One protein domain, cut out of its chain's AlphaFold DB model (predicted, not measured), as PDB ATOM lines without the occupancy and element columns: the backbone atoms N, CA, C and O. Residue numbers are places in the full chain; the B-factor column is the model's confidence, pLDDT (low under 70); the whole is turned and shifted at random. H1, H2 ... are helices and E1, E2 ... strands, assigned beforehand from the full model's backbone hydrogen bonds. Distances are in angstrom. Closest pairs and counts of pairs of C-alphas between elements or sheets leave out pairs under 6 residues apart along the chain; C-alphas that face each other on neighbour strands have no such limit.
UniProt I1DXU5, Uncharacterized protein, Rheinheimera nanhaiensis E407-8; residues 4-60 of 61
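This is residues 4 to 60 of the 61 residues of an uncharacterized protein of Rheinheimera nanhaiensis E407-8 (UniProt I1DXU5). There is little regular structure: a two-stranded hairpin, E3 and E4, makes one part of a flat body, the short strand pair E1 and E2 lies near the middle, and the small helix H1 lies toward the other end, with loops between. The 57 printed residues, under half in named elements, run H1, E1, E2, E3, E4, mostly strand; E1 and E2 are parallel, E3 and E4 antiparallel. The whole is compact, radius of gyration of the C-alphas 11.7 A, spanning 34 by 26 by 14 A.

E3, residues 44 to 49, measures 16.1 A and E4, 54 to 59, 16.9 A, ending at C-alpha 59 (153.144, 167.317, 152.515). E1 is residues 15 to 17, E2 32 to 34, and H1 4 to 7, from C-alpha 4 (145.325, 164.673, 127.621).

In the hairpin, N 47 and O 56 are 2.8 A apart, within hydrogen-bond range. E2 and E3 are apart. Between E1 and E2, N 33 and O 15 are 2.8 A apart, within hydrogen-bond range. The closest C-alphas of H1 and E2, Tyr 4 and Ile 32, are 7.3 A apart. H1 is too short for an O i to N i+4 pair; its 1 O i to N i+3 pair is within range.

The printed part has no cut. The link E1 to E2 is long. No printed residue is under 70 in pLDDT.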
ATOM      1  N   TYR A   4     144.126 163.975 128.092       89.19
ATOM      2  CA  TYR A   4     145.325 164.673 127.621       89.19
ATOM      3  C   TYR A   4     146.058 163.907 126.516       89.19
ATOM      4  O   TYR A   4     146.798 164.501 125.739       89.19
ATOM      5  N   GLU A   5     145.822 162.600 126.365       89.19
ATOM      6  CA  GLU A   5     146.418 161.824 125.275       89.19
ATOM      7  C   GLU A   5     145.923 162.259 123.891       89.19
ATOM      8  O   GLU A   5     146.648 162.118 122.906       89.19
ATOM      9  N   PHE A   6     144.724 162.840 123.819       89.56
ATOM     10  CA  PHE A   6     144.164 163.402 122.588       89.56
ATOM     11  C   PHE A   6     144.701 164.809 122.278       89.56
ATOM     12  O   PHE A   6     144.451 165.340 121.198       89.56
ATOM     13  N   TRP A   7     145.456 165.407 123.203       88.06
ATOM     14  CA  TRP A   7     146.034 166.747 123.073       88.06
ATOM     15  C   TRP A   7     147.495 166.762 122.607       88.06
ATOM     16  O   TRP A   7     148.044 167.839 122.397       88.06
ATOM     17  N   ARG A   8     148.118 165.599 122.363       83.31
ATOM     18  CA  ARG A   8     149.546 165.472 121.983       83.31
ATOM     19  C   ARG A   8     149.999 166.347 120.803       83.31
ATOM     20  O   ARG A   8     151.182 166.640 120.701       83.31
ATOM     21  N   ASN A   9     149.081 166.760 119.929       84.44
ATOM     22  CA  ASN A   9     149.387 167.543 118.728       84.44
ATOM     23  C   ASN A   9     149.191 169.065 118.905       84.44
ATOM     24  O   ASN A   9     149.356 169.804 117.938       84.44
ATOM     25  N   ARG A  10     148.806 169.542 120.099       81.69
ATOM     26  CA  ARG A  10     148.560 170.964 120.404       81.69
ATOM     27  C   ARG A  10     149.618 171.481 121.379       81.69
ATOM     28  O   ARG A  10     149.393 171.519 122.582       81.69
ATOM     29  N   LEU A  11     150.799 171.791 120.845       76.00
ATOM     30  CA  LEU A  11     151.997 172.134 121.627       76.00
ATOM     31  C   LEU A  11     152.122 173.633 121.944       76.00
ATOM     32  O   LEU A  11     153.032 174.037 122.658       76.00
ATOM     33  N   ASP A  12     151.241 174.462 121.405       85.31
ATOM     34  CA  ASP A  12     151.273 175.920 121.510       85.31
ATOM     35  C   ASP A  12     150.705 176.462 122.831       85.31
ATOM     36  O   ASP A  12     150.906 177.631 123.153       85.31
ATOM     37  N   THR A  13     150.010 175.625 123.606       89.75
ATOM     38  CA  THR A  13     149.349 176.026 124.854       89.75
ATOM     39  C   THR A  13     149.888 175.242 126.049       89.75
ATOM     40  O   THR A  13     149.837 174.015 126.061       89.75
ATOM     41  N   GLU A  14     150.325 175.959 127.086       92.44
ATOM     42  CA  GLU A  14     150.574 175.395 128.415       92.44
ATOM     43  C   GLU A  14     149.239 175.180 129.144       92.44
ATOM     44  O   GLU A  14     148.480 176.126 129.368       92.44
ATOM     45  N   LEU A  15     148.934 173.938 129.520       94.00
ATOM     46  CA  LEU A  15     147.688 173.560 130.181       94.00
ATOM     47  C   LEU A  15     147.979 173.016 131.578       94.00
ATOM     48  O   LEU A  15     148.633 171.990 131.742       94.00
ATOM     49  N   PHE A  16     147.419 173.666 132.593       96.62
ATOM     50  CA  PHE A  16     147.505 173.244 133.989       96.62
ATOM     51  C   PHE A  16     146.144 172.730 134.453       96.62
ATOM     52  O   PHE A  16     145.127 173.388 134.229       96.62
ATOM     53  N   PHE A  17     146.101 171.564 135.097       96.88
ATOM     54  CA  PHE A  17     144.840 171.005 135.590       96.88
ATOM     55  C   PHE A  17     144.999 170.249 136.910       96.88
ATOM     56  O   PHE A  17     146.087 169.808 137.273       96.88
ATOM     57  N   GLY A  18     143.884 170.086 137.624       96.38
ATOM     58  CA  GLY A  18     143.791 169.303 138.856       96.38
ATOM     59  C   GLY A  18     142.618 168.320 138.824       96.38
ATOM     60  O   GLY A  18     142.327 167.755 137.772       96.38
ATOM     61  N   HIS A  19     141.938 168.134 139.961       97.31
ATOM     62  CA  HIS A  19     140.760 167.267 140.164       97.31
ATOM     63  C   HIS A  19     141.011 165.748 140.059       97.31
ATOM     64  O   HIS A  19     140.299 164.962 140.686       97.31
ATOM     65  N   TRP A  20     142.008 165.314 139.286       96.88
ATOM     66  CA  TRP A  20     142.281 163.904 139.023       96.88
ATOM     67  C   TRP A  20     143.476 163.362 139.824       96.88
ATOM     68  O   TRP A  20     144.485 162.943 139.256       96.88
ATOM     69  N   ALA A  21     143.334 163.302 141.149       97.31
ATOM     70  CA  ALA A  21     144.366 162.834 142.086       97.31
ATOM     71  C   ALA A  21     144.958 161.444 141.771       97.31
ATOM     72  O   ALA A  21     146.116 161.182 142.085       97.31
ATOM     73  N   ALA A  22     144.203 160.556 141.111       96.50
ATOM     74  CA  ALA A  22     144.684 159.227 140.712       96.50
ATOM     75  C   ALA A  22     145.878 159.266 139.737       96.50
ATOM     76  O   ALA A  22     146.583 158.270 139.596       96.50
ATOM     77  N   LEU A  23     146.114 160.403 139.072       96.25
ATOM     78  CA  LEU A  23     147.285 160.627 138.222       96.25
ATOM     79  C   LEU A  23     148.532 161.046 139.010       96.25
ATOM     80  O   LEU A  23     149.617 161.078 138.438       96.25
ATOM     81  N   ASN A  24     148.394 161.405 140.287       96.56
ATOM     82  CA  ASN A  24     149.476 161.870 141.152       96.56
ATOM     83  C   ASN A  24     150.359 162.960 140.508       96.56
ATOM     84  O   ASN A  24     151.586 162.856 140.451       96.56
ATOM     85  N   GLY A  25     149.725 163.996 139.953       96.44
ATOM     86  CA  GLY A  25     150.434 165.100 139.309       96.44
ATOM     87  C   GLY A  25     151.247 164.728 138.059       96.44
ATOM     88  O   GLY A  25     152.066 165.541 137.624       96.44
ATOM     89  N   TYR A  26     151.033 163.546 137.469       95.19
ATOM     90  CA  TYR A  26     151.729 163.089 136.266       95.19
ATOM     91  C   TYR A  26     150.913 163.300 134.984       95.19
ATOM     92  O   TYR A  26     149.719 163.009 134.914       95.19
ATOM     93  N   SER A  27     151.600 163.750 133.935       93.50
ATOM     94  CA  SER A  27     151.136 163.742 132.548       93.50
ATOM     95  C   SER A  27     152.337 163.434 131.644       93.50
ATOM     96  O   SER A  27     153.374 164.079 131.788       93.50
ATOM     97  N   PRO A  28     152.233 162.474 130.708       92.25
ATOM     98  CA  PRO A  28     153.294 162.159 129.752       92.25
ATOM     99  C   PRO A  28     153.333 163.118 128.552       92.25
ATOM    100  O   PRO A  28     154.186 162.972 127.680       92.25
ATOM    101  N   VAL A  29     152.365 164.031 128.436       92.56
ATOM    102  CA  VAL A  29     152.243 164.939 127.291       92.56
ATOM    103  C   VAL A  29     152.911 166.259 127.639       92.56
ATOM    104  O   VAL A  29     152.595 166.854 128.669       92.56
ATOM    105  N   ALA A  30     153.831 166.701 126.778       90.50
ATOM    106  CA  ALA A  30     154.508 167.985 126.922       90.50
ATOM    107  C   ALA A  30     153.489 169.128 127.047       90.50
ATOM    108  O   ALA A  30     152.418 169.074 126.441       90.50
ATOM    109  N   ASN A  31     153.836 170.144 127.838       91.81
ATOM    110  CA  ASN A  31     153.041 171.358 128.056       91.81
ATOM    111  C   ASN A  31     151.680 171.104 128.740       91.81
ATOM    112  O   ASN A  31     150.867 172.012 128.867       91.81
ATOM    113  N   ILE A  32     151.430 169.879 129.225       94.94
ATOM    114  CA  ILE A  32     150.269 169.538 130.051       94.94
ATOM    115  C   ILE A  32     150.749 169.146 131.444       94.94
ATOM    116  O   ILE A  32     151.378 168.106 131.635       94.94
ATOM    117  N   HIS A  33     150.386 169.950 132.435       96.06
ATOM    118  CA  HIS A  33     150.843 169.840 133.813       96.06
ATOM    119  C   HIS A  33     149.688 169.451 134.729       96.06
ATOM    120  O   HIS A  33     148.827 170.265 135.065       96.06
ATOM    121  N   ALA A  34     149.688 168.201 135.187       97.56
ATOM    122  CA  ALA A  34     148.803 167.765 136.262       97.56
ATOM    123  C   ALA A  34     149.338 168.290 137.606       97.56
ATOM    124  O   ALA A  34     150.493 168.032 137.944       97.56
ATOM    125  N   LEU A  35     148.529 169.028 138.364       98.31
ATOM    126  CA  LEU A  35     148.894 169.621 139.660       98.31
ATOM    127  C   LEU A  35     148.228 168.922 140.850       98.31
ATOM    128  O   LEU A  35     148.666 169.100 141.981       98.31
ATOM    129  N   ASP A  36     147.192 168.117 140.610       98.19
ATOM    130  CA  ASP A  36     146.540 167.350 141.671       98.19
ATOM    131  C   ASP A  36     147.380 166.128 142.048       98.19
ATOM    132  O   ASP A  36     147.364 165.085 141.387       98.19
ATOM    133  N   THR A  37     148.145 166.298 143.117       98.31
ATOM    134  CA  THR A  37     148.939 165.264 143.776       98.31
ATOM    135  C   THR A  37     148.207 164.659 144.972       98.31
ATOM    136  O   THR A  37     148.811 163.913 145.729       98.31
ATOM    137  N   GLY A  38     146.902 164.900 145.147       97.94
ATOM    138  CA  GLY A  38     146.096 164.200 146.146       97.94
ATOM    139  C   GLY A  38     146.378 164.605 147.596       97.94
ATOM    140  O   GLY A  38     146.426 163.740 148.466       97.94
ATOM    141  N   CYS A  39     146.542 165.903 147.871       98.06
ATOM    142  CA  CYS A  39     146.837 166.441 149.210       98.06
ATOM    143  C   CYS A  39     145.958 165.851 150.324       98.06
ATOM    144  O   CYS A  39     146.474 165.400 151.339       98.06
ATOM    145  N   VAL A  40     144.636 165.827 150.130       96.06
ATOM    146  CA  VAL A  40     143.666 165.349 151.139       96.06
ATOM    147  C   VAL A  40     143.682 163.832 151.341       96.06
ATOM    148  O   VAL A  40     143.028 163.318 152.240       96.06
ATOM    149  N   TRP A  41     144.419 163.110 150.496       96.25
ATOM    150  CA  TRP A  41     144.600 161.664 150.569       96.25
ATOM    151  C   TRP A  41     145.948 161.285 151.204       96.25
ATOM    152  O   TRP A  41     146.415 160.162 151.024       96.25
ATOM    153  N   GLY A  42     146.584 162.217 151.924       96.12
ATOM    154  CA  GLY A  42     147.849 161.998 152.632       96.12
ATOM    155  C   GLY A  42     149.098 162.109 151.756       96.12
ATOM    156  O   GLY A  42     150.156 161.619 152.143       96.12
ATOM    157  N   ASN A  43     148.988 162.712 150.567       97.12
ATOM    158  CA  ASN A  43     150.132 162.945 149.688       97.12
ATOM    159  C   ASN A  43     150.602 164.405 149.756       97.12
ATOM    160  O   ASN A  43     151.063 164.821 150.812       97.12
ATOM    161  N   ALA A  44     150.514 165.200 148.685       98.19
ATOM    162  CA  ALA A  44     151.064 166.555 148.674       98.19
ATOM    163  C   ALA A  44     150.092 167.593 148.105       98.19
ATOM    164  O   ALA A  44     149.210 167.271 147.310       98.19
ATOM    165  N   LEU A  45     150.278 168.852 148.503       98.31
ATOM    166  CA  LEU A  45     149.763 170.015 147.787       98.31
ATOM    167  C   LEU A  45     150.872 170.544 146.879       98.31
ATOM    168  O   LEU A  45     151.962 170.858 147.359       98.31
ATOM    169  N   THR A  46     150.595 170.650 145.580       98.50
ATOM    170  CA  THR A  46     151.587 171.015 144.563       98.50
ATOM    171  C   THR A  46     151.252 172.337 143.877       98.50
ATOM    172  O   THR A  46     150.111 172.581 143.493       98.50
ATOM    173  N   ALA A  47     152.276 173.164 143.670       98.12
ATOM    174  CA  ALA A  47     152.227 174.407 142.907       98.12
ATOM    175  C   ALA A  47     153.291 174.407 141.799       98.12
ATOM    176  O   ALA A  47     154.340 173.772 141.928       98.12
ATOM    177  N   TYR A  48     153.034 175.140 140.717       97.81
ATOM    178  CA  TYR A  48     153.975 175.341 139.615       97.81
ATOM    179  C   TYR A  48     154.214 176.839 139.419       97.81
ATOM    180  O   TYR A  48     153.262 177.591 139.224       97.81
ATOM    181  N   CYS A  49     155.472 177.272 139.486       97.62
ATOM    182  CA  CYS A  49     155.876 178.640 139.168       97.62
ATOM    183  C   CYS A  49     156.203 178.720 137.678       97.62
ATOM    184  O   CYS A  49     157.114 178.037 137.207       97.62
ATOM    185  N   ILE A  50     155.445 179.537 136.948       94.88
ATOM    186  CA  ILE A  50     155.534 179.648 135.487       94.88
ATOM    187  C   ILE A  50     156.848 180.318 135.082       94.88
ATOM    188  O   ILE A  50     157.508 179.872 134.149       94.88
ATOM    189  N   GLU A  51     157.261 181.344 135.821       96.88
ATOM    190  CA  GLU A  51     158.448 182.153 135.551       96.88
ATOM    191  C   GLU A  51     159.736 181.335 135.641       96.88
ATOM    192  O   GLU A  51     160.636 181.498 134.820       96.88
ATOM    193  N   THR A  52     159.830 180.446 136.633       97.62
ATOM    194  CA  THR A  52     161.015 179.601 136.844       97.62
ATOM    195  C   THR A  52     160.852 178.195 136.279       97.62
ATOM    196  O   THR A  52     161.802 177.417 136.332       97.62
ATOM    197  N   GLN A  53     159.658 177.839 135.799       95.12
ATOM    198  CA  GLN A  53     159.288 176.484 135.381       95.12
ATOM    199  C   GLN A  53     159.554 175.414 136.457       95.12
ATOM    200  O   GLN A  53     159.933 174.280 136.158       95.12
ATOM    201  N   GLN A  54     159.370 175.772 137.734       96.75
ATOM    202  CA  GLN A  54     159.647 174.882 138.867       96.75
ATOM    203  C   GLN A  54     158.377 174.446 139.582       96.75
ATOM    204  O   GLN A  54     157.432 175.217 139.756       96.75
ATOM    205  N   ARG A  55     158.396 173.197 140.047       97.19
ATOM    206  CA  ARG A  55     157.328 172.603 140.842       97.19
ATOM    207  C   ARG A  55     157.723 172.568 142.312       97.19
ATOM    208  O   ARG A  55     158.800 172.087 142.656       97.19
ATOM    209  N   TYR A  56     156.814 173.021 143.160       98.25
ATOM    210  CA  TYR A  56     156.945 173.009 144.611       98.25
ATOM    211  C   TYR A  56     155.847 172.136 145.201       98.25
ATOM    212  O   TYR A  56     154.714 172.162 144.721       98.25
ATOM    213  N   SER A  57     156.172 171.384 146.249       98.12
ATOM    214  CA  SER A  57     155.212 170.532 146.945       98.12
ATOM    215  C   SER A  57     155.427 170.601 148.449       98.12
ATOM    216  O   SER A  57     156.566 170.606 148.913       98.12
ATOM    217  N   VAL A  58     154.333 170.606 149.200       98.25
ATOM    218  CA  VAL A  58     154.331 170.435 150.659       98.25
ATOM    219  C   VAL A  58     153.501 169.209 151.013       98.25
ATOM    220  O   VAL A  58     152.529 168.911 150.319       98.25
ATOM    221  N   ALA A  59     153.894 168.482 152.059       97.81
ATOM    222  CA  ALA A  59     153.144 167.317 152.515       97.81
ATOM    223  C   ALA A  59     151.732 167.733 152.960       97.81
ATOM    224  O   ALA A  59     151.561 168.743 153.645       97.81
ATOM    225  N   GLY A  60     150.738 166.958 152.534       92.94
ATOM    226  CA  GLY A  60     149.381 167.022 153.050       92.94
ATOM    227  C   GLY A  60     149.329 166.529 154.494       92.94
ATOM    228  O   GLY A  60     150.236 165.836 154.957       92.94
TER     229      GLY A  60